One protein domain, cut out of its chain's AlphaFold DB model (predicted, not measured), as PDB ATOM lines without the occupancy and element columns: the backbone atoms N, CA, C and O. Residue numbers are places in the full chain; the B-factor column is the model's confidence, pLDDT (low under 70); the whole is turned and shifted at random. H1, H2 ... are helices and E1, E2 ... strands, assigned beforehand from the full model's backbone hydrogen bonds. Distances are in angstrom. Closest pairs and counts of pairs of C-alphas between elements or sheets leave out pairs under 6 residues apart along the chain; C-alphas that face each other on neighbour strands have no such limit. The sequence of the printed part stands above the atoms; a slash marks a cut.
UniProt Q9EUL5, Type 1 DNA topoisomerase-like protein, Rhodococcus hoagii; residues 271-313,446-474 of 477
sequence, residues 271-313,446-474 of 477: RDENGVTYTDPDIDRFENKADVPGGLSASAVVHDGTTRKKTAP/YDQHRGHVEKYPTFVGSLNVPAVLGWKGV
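Overview. This is residues 271 to 313 and 446 to 474 of the 477 residues of the protein "Type 1 DNA topoisomerase-like protein" of Rhodococcus hoagii (UniProt Q9EUL5). A long, twisted ribbon of three antiparallel strands, E1, E2 and E3, makes the length together with a wide loop beyond one end, in which residues 285 to 291 stick out. That loop belongs to residues 271 to 300, a long stretch with no named element; the short helix H1 follows E3 at the other end. The printed part has 72 residues, with E1, E2, E3 and H1 in that order along the chain; the sheet's order is E1, E2, E3 and the class is mostly strand. The whole is loose, with a radius of gyration of the C-alphas of 15.9 A, and spans 48 by 26 by 21 A.

Along the chain. After residues 271 to 300, E1 runs from residue 301, C-alpha at (45.260, 24.751, 34.670), to 311, over 27.3 A. E2, residues 446 to 453, measures 22.6 A. E3, residues 456 to 468, measures 32.9 A and ends with C-alpha 468 at (24.545, 31.431, 20.235). H1 is residues 470 to 473, 5.6 A long.

Arrangement. E2 is the inner strand. E1 and E2 are antiparallel at 155 degrees, with N 304 and O 450 within hydrogen-bond range at 2.9 A. E2 and E3 form a hairpin, antiparallel at 164 degrees, with N 449 and O 463 within hydrogen-bond range at 2.8 A. E1 bends by 59 degrees at residue 304, and E3 by 63 degrees at residue 459. H1 is only just on the sheet, with 5 pairs of C-alphas within 10 A, and only grazes it with residues 470 to 472. H1 is too short for an O i to N i+4 pair; its one O i to N i+3 pair is within range.

Size, cuts and confidence. The C-alphas of Asp 291 and Val 474, the two farthest apart, are 47.8 A apart. Residues 314 to 445 are not printed, and C-alphas 313 and 446 are 13.8 A apart across the cut. The links E2 to E3 and E3 to H1 are tight. The mean pLDDT of the printed part is 95.1, and no printed residue is under 70.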
ATOM      1  N   ARG A 271      42.036  30.557  41.799       96.38
ATOM      2  CA  ARG A 271      41.435  31.466  40.833       96.38
ATOM      3  C   ARG A 271      42.438  31.751  39.730       96.38
ATOM      4  O   ARG A 271      43.577  32.086  40.044       96.38
ATOM      5  N   ASP A 272      42.018  31.599  38.481       94.94
ATOM      6  CA  ASP A 272      42.857  31.914  37.323       94.94
ATOM      7  C   ASP A 272      42.724  33.386  36.891       94.94
ATOM      8  O   ASP A 272      41.921  34.156  37.431       94.94
ATOM      9  N   GLU A 273      43.523  33.780  35.901       93.06
ATOM     10  CA  GLU A 273      43.529  35.116  35.299       93.06
ATOM     11  C   GLU A 273      42.218  35.485  34.584       93.06
ATOM     12  O   GLU A 273      41.917  36.668  34.432       93.06
ATOM     13  N   ASN A 274      41.404  34.494  34.208       91.00
ATOM     14  CA  ASN A 274      40.081  34.685  33.607       91.00
ATOM     15  C   ASN A 274      38.974  34.809  34.670       91.00
ATOM     16  O   ASN A 274      37.798  35.000  34.350       91.00
ATOM     17  N   GLY A 275      39.339  34.714  35.951       93.75
ATOM     18  CA  GLY A 275      38.436  34.824  37.083       93.75
ATOM     19  C   GLY A 275      37.668  33.544  37.412       93.75
ATOM     20  O   GLY A 275      36.812  33.601  38.301       93.75
ATOM     21  N   VAL A 276      37.972  32.413  36.766       95.88
ATOM     22  CA  VAL A 276      37.370  31.108  37.071       95.88
ATOM     23  C   VAL A 276      37.854  30.661  38.439       95.88
ATOM     24  O   VAL A 276      39.046  30.686  38.733       95.88
ATOM     25  N   THR A 277      36.912  30.270  39.296       96.81
ATOM     26  CA  THR A 277      37.221  29.712  40.612       96.81
ATOM     27  C   THR A 277      37.200  28.192  40.526       96.81
ATOM     28  O   THR A 277      36.205  27.621  40.081       96.81
ATOM     29  N   TYR A 278      38.279  27.557  40.973       97.06
ATOM     30  CA  TYR A 278      38.409  26.108  41.047       97.06
ATOM     31  C   TYR A 278      38.173  25.690  42.492       97.06
ATOM     32  O   TYR A 278      38.822  26.202  43.412       97.06
ATOM     33  N   THR A 279      37.216  24.790  42.680       96.19
ATOM     34  CA  THR A 279      36.779  24.302  43.990       96.19
ATOM     35  C   THR A 279      36.863  22.792  44.025       96.19
ATOM     36  O   THR A 279      36.595  22.138  43.017       96.19
ATOM     37  N   ASP A 280      37.164  22.258  45.195       94.94
ATOM     38  CA  ASP A 280      37.058  20.839  45.495       94.94
ATOM     39  C   ASP A 280      35.807  20.644  46.377       94.94
ATOM     40  O   ASP A 280      35.701  21.301  47.415       94.94
ATOM     41  N   PRO A 281      34.805  19.851  45.954       90.69
ATOM     42  CA  PRO A 281      33.576  19.656  46.724       90.69
ATOM     43  C   PRO A 281      33.801  18.919  48.050       90.69
ATOM     44  O   PRO A 281      32.971  19.064  48.948       90.69
ATOM     45  N   ASP A 282      34.899  18.170  48.162       93.00
ATOM     46  CA  ASP A 282      35.228  17.333  49.313       93.00
ATOM     47  C   ASP A 282      36.269  17.995  50.232       93.00
ATOM     48  O   ASP A 282      36.706  17.391  51.211       93.00
ATOM     49  N   ILE A 283      36.671  19.241  49.945       92.69
ATOM     50  CA  ILE A 283      37.633  19.949  50.784       92.69
ATOM     51  C   ILE A 283      37.040  20.329  52.135       92.69
ATOM     52  O   ILE A 283      35.898  20.787  52.246       92.69
ATOM     53  N   ASP A 284      37.871  20.209  53.163       92.81
ATOM     54  CA  ASP A 284      37.516  20.639  54.502       92.81
ATOM     55  C   ASP A 284      37.195  22.139  54.544       92.81
ATOM     56  O   ASP A 284      37.873  22.989  53.953       92.81
ATOM     57  N   ARG A 285      36.141  22.456  55.298       94.38
ATOM     58  CA  ARG A 285      35.712  23.820  55.604       94.38
ATOM     59  C   ARG A 285      36.029  24.139  57.049       94.38
ATOM     60  O   ARG A 285      35.692  23.377  57.951       94.38
ATOM     61  N   PHE A 286      36.601  25.311  57.259       94.69
ATOM     62  CA  PHE A 286      37.084  25.760  58.556       94.69
ATOM     63  C   PHE A 286      36.290  26.965  59.041       94.69
ATOM     64  O   PHE A 286      35.888  27.814  58.246       94.69
ATOM     65  N   GLU A 287      36.078  27.066  60.353       93.75
ATOM     66  CA  GLU A 287      35.393  28.221  60.943       93.75
ATOM     67  C   GLU A 287      36.274  29.474  60.932       93.75
ATOM     68  O   GLU A 287      35.770  30.570  60.690       93.75
ATOM     69  N   ASN A 288      37.591  29.324  61.127       93.69
ATOM     70  CA  ASN A 288      38.539  30.433  61.095       93.69
ATOM     71  C   ASN A 288      39.485  30.325  59.903       93.69
ATOM     72  O   ASN A 288      39.973  29.254  59.548       93.69
ATOM     73  N   LYS A 289      39.835  31.480  59.333       92.94
ATOM     74  CA  LYS A 289      40.788  31.566  58.220       92.94
ATOM     75  C   LYS A 289      42.174  31.010  58.570       92.94
ATOM     76  O   LYS A 289      42.855  30.511  57.686       92.94
ATOM     77  N   ALA A 290      42.593  31.133  59.830       93.44
ATOM     78  CA  ALA A 290      43.903  30.672  60.296       93.44
ATOM     79  C   ALA A 290      44.023  29.140  60.346       93.44
ATOM     80  O   ALA A 290      45.135  28.627  60.274       93.44
ATOM     81  N   ASP A 291      42.891  28.437  60.435       94.38
ATOM     82  CA  ASP A 291      42.848  26.975  60.518       94.38
ATOM     83  C   ASP A 291      42.935  26.322  59.132       94.38
ATOM     84  O   ASP A 291      43.184  25.124  59.025       94.38
ATOM     85  N   VAL A 292      42.744  27.106  58.063       93.69
ATOM     86  CA  VAL A 292      42.847  26.619  56.687       93.69
ATOM     87  C   VAL A 292      44.298  26.210  56.408       93.69
ATOM     88  O   VAL A 292      45.191  27.063  56.479       93.69
ATOM     89  N   PRO A 293      44.563  24.941  56.041       89.94
ATOM     90  CA  PRO A 293      45.910  24.478  55.749       89.94
ATOM     91  C   PRO A 293      46.554  25.294  54.622       89.94
ATOM     92  O   PRO A 293      45.979  25.465  53.544       89.94
ATOM     93  N   GLY A 294      47.768  25.784  54.875       86.00
ATOM     94  CA  GLY A 294      48.619  26.384  53.850       86.00
ATOM     95  C   GLY A 294      49.278  25.333  52.949       86.00
ATOM     96  O   GLY A 294      48.939  24.154  52.971       86.00
ATOM     97  N   GLY A 295      50.267  25.756  52.157       84.62
ATOM     98  CA  GLY A 295      51.082  24.842  51.340       84.62
ATOM     99  C   GLY A 295      50.544  24.568  49.933       84.62
ATOM    100  O   GLY A 295      51.201  23.885  49.148       84.62
ATOM    101  N   LEU A 296      49.399  25.150  49.570       90.12
ATOM    102  CA  LEU A 296      48.984  25.232  48.176       90.12
ATOM    103  C   LEU A 296      49.828  26.276  47.438       90.12
ATOM    104  O   LEU A 296      50.048  27.383  47.928       90.12
ATOM    105  N   SER A 297      50.312  25.913  46.254       93.56
ATOM    106  CA  SER A 297      51.137  26.771  45.401       93.56
ATOM    107  C   SER A 297      50.448  27.026  44.069       93.56
ATOM    108  O   SER A 297      49.588  26.253  43.653       93.56
ATOM    109  N   ALA A 298      50.846  28.091  43.374       94.31
ATOM    110  CA  ALA A 298      50.390  28.304  42.009       94.31
ATOM    111  C   ALA A 298      50.726  27.086  41.124       94.31
ATOM    112  O   ALA A 298      51.770  26.429  41.262       94.31
ATOM    113  N   SER A 299      49.805  26.784  40.220       96.38
ATOM    114  CA  SER A 299      49.862  25.646  39.314       96.38
ATOM    115  C   SER A 299      49.122  26.007  38.038       96.38
ATOM    116  O   SER A 299      48.152  26.764  38.087       96.38
ATOM    117  N   ALA A 300      49.572  25.454  36.913       96.88
ATOM    118  CA  ALA A 300      48.855  25.586  35.656       96.88
ATOM    119  C   ALA A 300      47.469  24.931  35.751       96.88
ATOM    120  O   ALA A 300      47.238  24.038  36.577       96.88
ATOM    121  N   VAL A 301      46.559  25.385  34.892       96.75
ATOM    122  CA  VAL A 301      45.260  24.751  34.670       96.75
ATOM    123  C   VAL A 301      45.386  23.796  33.491       96.75
ATOM    124  O   VAL A 301      45.844  24.182  32.415       96.75
ATOM    125  N   VAL A 302      44.934  22.561  33.678       97.56
ATOM    126  CA  VAL A 302      44.754  21.588  32.602       97.56
ATOM    127  C   VAL A 302      43.327  21.717  32.084       97.56
ATOM    128  O   VAL A 302      42.365  21.647  32.848       97.56
ATOM    129  N   HIS A 303      43.182  21.925  30.777       96.62
ATOM    130  CA  HIS A 303      41.877  21.967  30.127       96.62
ATOM    131  C   HIS A 303      41.387  20.542  29.853       96.62
ATOM    132  O   HIS A 303      41.931  19.842  29.001       96.62
ATOM    133  N   ASP A 304      40.332  20.141  30.558       96.50
ATOM    134  CA  ASP A 304      39.739  18.800  30.469       96.50
ATOM    135  C   ASP A 304      38.869  18.626  29.226       96.50
ATOM    136  O   ASP A 304      38.599  17.507  28.790       96.50
ATOM    137  N   GLY A 305      38.407  19.738  28.656       97.12
ATOM    138  CA  GLY A 305      37.690  19.744  27.396       97.12
ATOM    139  C   GLY A 305      36.582  20.781  27.320       97.12
ATOM    140  O   GLY A 305      36.191  21.429  28.296       97.12
ATOM    141  N   THR A 306      36.046  20.887  26.107       97.94
ATOM    142  CA  THR A 306      34.950  21.785  25.758       97.94
ATOM    143  C   THR A 306      33.728  20.969  25.374       97.94
ATOM    144  O   THR A 306      33.805  20.071  24.540       97.94
ATOM    145  N   THR A 307      32.581  21.281  25.972       97.94
ATOM    146  CA  THR A 307      31.295  20.679  25.602       97.94
ATOM    147  C   THR A 307      30.300  21.764  25.217       97.94
ATOM    148  O   THR A 307      29.956  22.611  26.043       97.94
ATOM    149  N   ARG A 308      29.774  21.695  23.990       97.94
ATOM    150  CA  ARG A 308      28.649  22.526  23.550       97.94
ATOM    151  C   ARG A 308      27.385  22.109  24.299       97.94
ATOM    152  O   ARG A 308      26.913  20.979  24.166       97.94
ATOM    153  N   LYS A 309      26.818  23.023  25.081       97.69
ATOM    154  CA  LYS A 309      25.548  22.849  25.797       97.69
ATOM    155  C   LYS A 309      24.513  23.832  25.278       97.69
ATOM    156  O   LYS A 309      24.847  24.895  24.761       97.69
ATOM    157  N   LYS A 310      23.238  23.485  25.453       96.56
ATOM    158  CA  LYS A 310      22.123  24.353  25.081       96.56
ATOM    159  C   LYS A 310      21.018  24.375  26.121       96.56
ATOM    160  O   LYS A 310      20.809  23.398  26.839       96.56
ATOM    161  N   THR A 311      20.294  25.485  26.178       95.56
ATOM    162  CA  THR A 311      19.106  25.647  27.023       95.56
ATOM    163  C   THR A 311      17.954  26.194  26.200       95.56
ATOM    164  O   THR A 311      18.102  27.219  25.531       95.56
ATOM    165  N   ALA A 312      16.806  25.526  26.289       94.56
ATOM    166  CA  ALA A 312      15.558  26.000  25.709       94.56
ATOM    167  C   ALA A 312      15.084  27.297  26.401       94.56
ATOM    168  O   ALA A 312      15.463  27.538  27.554       94.56
ATOM    169  N   PRO A 313      14.257  28.119  25.731       94.56
ATOM    170  CA  PRO A 313      13.682  29.314  26.337       94.56
ATOM    171  C   PRO A 313      12.861  28.988  27.595       94.56
ATOM    172  O   PRO A 313      12.266  27.904  27.678       94.56
ATOM    173  N   TYR A 446      26.077  27.530  24.472       97.62
ATOM    174  CA  TYR A 446      27.349  27.936  25.049       97.62
ATOM    175  C   TYR A 446      28.340  26.780  25.054       97.62
ATOM    176  O   TYR A 446      27.966  25.619  25.229       97.62
ATOM    177  N   ASP A 447      29.608  27.122  24.893       98.00
ATOM    178  CA  ASP A 447      30.720  26.206  25.053       98.00
ATOM    179  C   ASP A 447      31.139  26.217  26.524       98.00
ATOM    180  O   ASP A 447      31.570  27.234  27.072       98.00
ATOM    181  N   GLN A 448      30.919  25.091  27.205       97.50
ATOM    182  CA  GLN A 448      31.388  24.897  28.569       97.50
ATOM    183  C   GLN A 448      32.806  24.340  28.528       97.50
ATOM    184  O   GLN A 448      33.009  23.188  28.142       97.50
ATOM    185  N   HIS A 449      33.758  25.154  28.964       96.81
ATOM    186  CA  HIS A 449      35.138  24.764  29.202       96.81
ATOM    187  C   HIS A 449      35.263  24.275  30.639       96.81
ATOM    188  O   HIS A 449      34.846  24.971  31.570       96.81
ATOM    189  N   ARG A 450      35.816  23.079  30.820       97.00
ATOM    190  CA  ARG A 450      36.140  22.522  32.134       97.00
ATOM    191  C   ARG A 450      37.646  22.361  32.241       97.00
ATOM    192  O   ARG A 450      38.305  22.018  31.261       97.00
ATOM    193  N   GLY A 451      38.172  22.604  33.427       97.06
ATOM    194  CA  GLY A 451      39.563  22.321  33.723       97.06
ATOM    195  C   GLY A 451      39.775  22.040  35.195       97.06
ATOM    196  O   GLY A 451      38.909  22.330  36.031       97.06
ATOM    197  N   HIS A 452      40.953  21.519  35.492       97.81
ATOM    198  CA  HIS A 452      41.428  21.301  36.846       97.81
ATOM    199  C   HIS A 452      42.801  21.925  37.048       97.81
ATOM    200  O   HIS A 452      43.513  22.259  36.099       97.81
ATOM    201  N   VAL A 453      43.183  22.088  38.308       97.75
ATOM    202  CA  VAL A 453      44.511  22.580  38.671       97.75
ATOM    203  C   VAL A 453      45.505  21.419  38.594       97.75
ATOM    204  O   VAL A 453      45.325  20.428  39.290       97.75
ATOM    205  N   GLU A 454      46.561  21.524  37.781       97.69
ATOM    206  CA  GLU A 454      47.474  20.409  37.446       97.69
ATOM    207  C   GLU A 454      48.034  19.679  38.682       97.69
ATOM    208  O   GLU A 454      47.964  18.456  38.780       97.69
ATOM    209  N   LYS A 455      48.542  20.426  39.671       96.75
ATOM    210  CA  LYS A 455      49.049  19.861  40.933       96.75
ATOM    211  C   LYS A 455      47.949  19.383  41.887       96.75
ATOM    212  O   LYS A 455      48.252  18.642  42.818       96.75
ATOM    213  N   TYR A 456      46.704  19.821  41.692       95.88
ATOM    214  CA  TYR A 456      45.574  19.558  42.588       95.88
ATOM    215  C   TYR A 456      44.315  19.167  41.785       95.88
ATOM    216  O   TYR A 456      43.369  19.954  41.706       95.88
ATOM    217  N   PRO A 457      44.272  17.961  41.179       95.94
ATOM    218  CA  PRO A 457      43.240  17.605  40.197       95.94
ATOM    219  C   PRO A 457      41.799  17.561  40.721       95.94
ATOM    220  O   PRO A 457      40.859  17.574  39.930       95.94
ATOM    221  N   THR A 458      41.601  17.520  42.040       95.56
ATOM    222  CA  THR A 458      40.271  17.593  42.668       95.56
ATOM    223  C   THR A 458      39.665  18.998  42.605       95.56
ATOM    224  O   THR A 458      38.444  19.148  42.651       95.56
ATOM    225  N   PHE A 459      40.490  20.035  42.423       97.00
ATOM    226  CA  PHE A 459      40.032  21.406  42.237       97.00
ATOM    227  C   PHE A 459      39.615  21.627  40.793       97.00
ATOM    228  O   PHE A 459      40.448  21.812  39.903       97.00
ATOM    229  N   VAL A 460      38.305  21.666  40.577       97.44
ATOM    230  CA  VAL A 460      37.705  21.787  39.250       97.44
ATOM    231  C   VAL A 460      37.027  23.141  39.106       97.44
ATOM    232  O   VAL A 460      36.344  23.621  40.010       97.44
ATOM    233  N   GLY A 461      37.201  23.741  37.935       96.88
ATOM    234  CA  GLY A 461      36.561  24.980  37.524       96.88
ATOM    235  C   GLY A 461      35.826  24.796  36.204       96.88
ATOM    236  O   GLY A 461      36.088  23.868  35.431       96.88
ATOM    237  N   SER A 462      34.879  25.689  35.935       96.25
ATOM    238  CA  SER A 462      34.248  25.751  34.620       96.25
ATOM    239  C   SER A 462      33.932  27.180  34.213       96.25
ATOM    240  O   SER A 462      33.555  28.000  35.052       96.25
ATOM    241  N   LEU A 463      34.038  27.440  32.913       95.00
ATOM    242  CA  LEU A 463      33.670  28.690  32.266       95.00
ATOM    243  C   LEU A 463      32.678  28.388  31.143       95.00
ATOM    244  O   LEU A 463      32.886  27.473  30.351       95.00
ATOM    245  N   ASN A 464      31.607  29.172  31.057       95.38
ATOM    246  CA  ASN A 464      30.637  29.072  29.970       95.38
ATOM    247  C   ASN A 464      30.827  30.260  29.025       95.38
ATOM    248  O   ASN A 464      30.586  31.398  29.429       95.38
ATOM    249  N   VAL A 465      31.205  29.998  27.776       95.19
ATOM    250  CA  VAL A 465      31.363  31.022  26.736       95.19
ATOM    251  C   VAL A 465      30.138  30.987  25.814       95.19
ATOM    252  O   VAL A 465      29.862  29.939  25.226       95.19
ATOM    253  N   PRO A 466      29.357  32.077  25.695       96.50
ATOM    254  CA  PRO A 466      28.224  32.129  24.773       96.50
ATOM    255  C   PRO A 466      28.651  31.845  23.328       96.50
ATOM    256  O   PRO A 466      29.558  32.495  22.818       96.50
ATOM    257  N   ALA A 467      27.963  30.918  22.663       96.25
ATOM    258  CA  ALA A 467      28.170  30.606  21.248       96.25
ATOM    259  C   ALA A 467      27.001  31.099  20.383       96.25
ATOM    260  O   ALA A 467      27.205  31.672  19.318       96.25
ATOM    261  N   VAL A 468      25.767  30.915  20.863       95.25
ATOM    262  CA  VAL A 468      24.545  31.431  20.235       95.25
ATOM    263  C   VAL A 468      23.685  32.047  21.327       95.25
ATOM    264  O   VAL A 468      23.233  31.343  22.228       95.25
ATOM    265  N   LEU A 469      23.433  33.359  21.258       94.69
ATOM    266  CA  LEU A 469      22.603  34.037  22.263       94.69
ATOM    267  C   LEU A 469      21.164  33.499  22.279       94.69
ATOM    268  O   LEU A 469      20.570  33.390  23.353       94.69
ATOM    269  N   GLY A 470      20.621  33.133  21.114       95.50
ATOM    270  CA  GLY A 470      19.276  32.572  20.988       95.50
ATOM    271  C   GLY A 470      18.245  33.416  21.738       95.50
ATOM    272  O   GLY A 470      18.263  34.647  21.681       95.50
ATOM    273  N   TRP A 471      17.388  32.762  22.518       96.00
ATOM    274  CA  TRP A 471      16.379  33.435  23.335       96.00
ATOM    275  C   TRP A 471      16.934  34.441  24.359       96.00
ATOM    276  O   TRP A 471      16.231  35.399  24.682       96.00
ATOM    277  N   LYS A 472      18.180  34.292  24.840       95.25
ATOM    278  CA  LYS A 472      18.794  35.279  25.752       95.25
ATOM    279  C   LYS A 472      19.080  36.613  25.064       95.25
ATOM    280  O   LYS A 472      19.169  37.625  25.747       95.25
ATOM    281  N   GLY A 473      19.205  36.620  23.735       93.38
ATOM    282  CA  GLY A 473      19.292  37.850  22.946       93.38
ATOM    283  C   GLY A 473      17.954  38.582  22.807       93.38
ATOM    284  O   GLY A 473      17.943  39.748  22.435       93.38
ATOM    285  N   VAL A 474      16.833  37.919  23.118       93.94
ATOM    286  CA  VAL A 474      15.484  38.502  23.046       93.94
ATOM    287  C   VAL A 474      15.051  39.043  24.404       93.94
ATOM    288  O   VAL A 474      14.623  40.193  24.509       93.94
TER     289      VAL A 474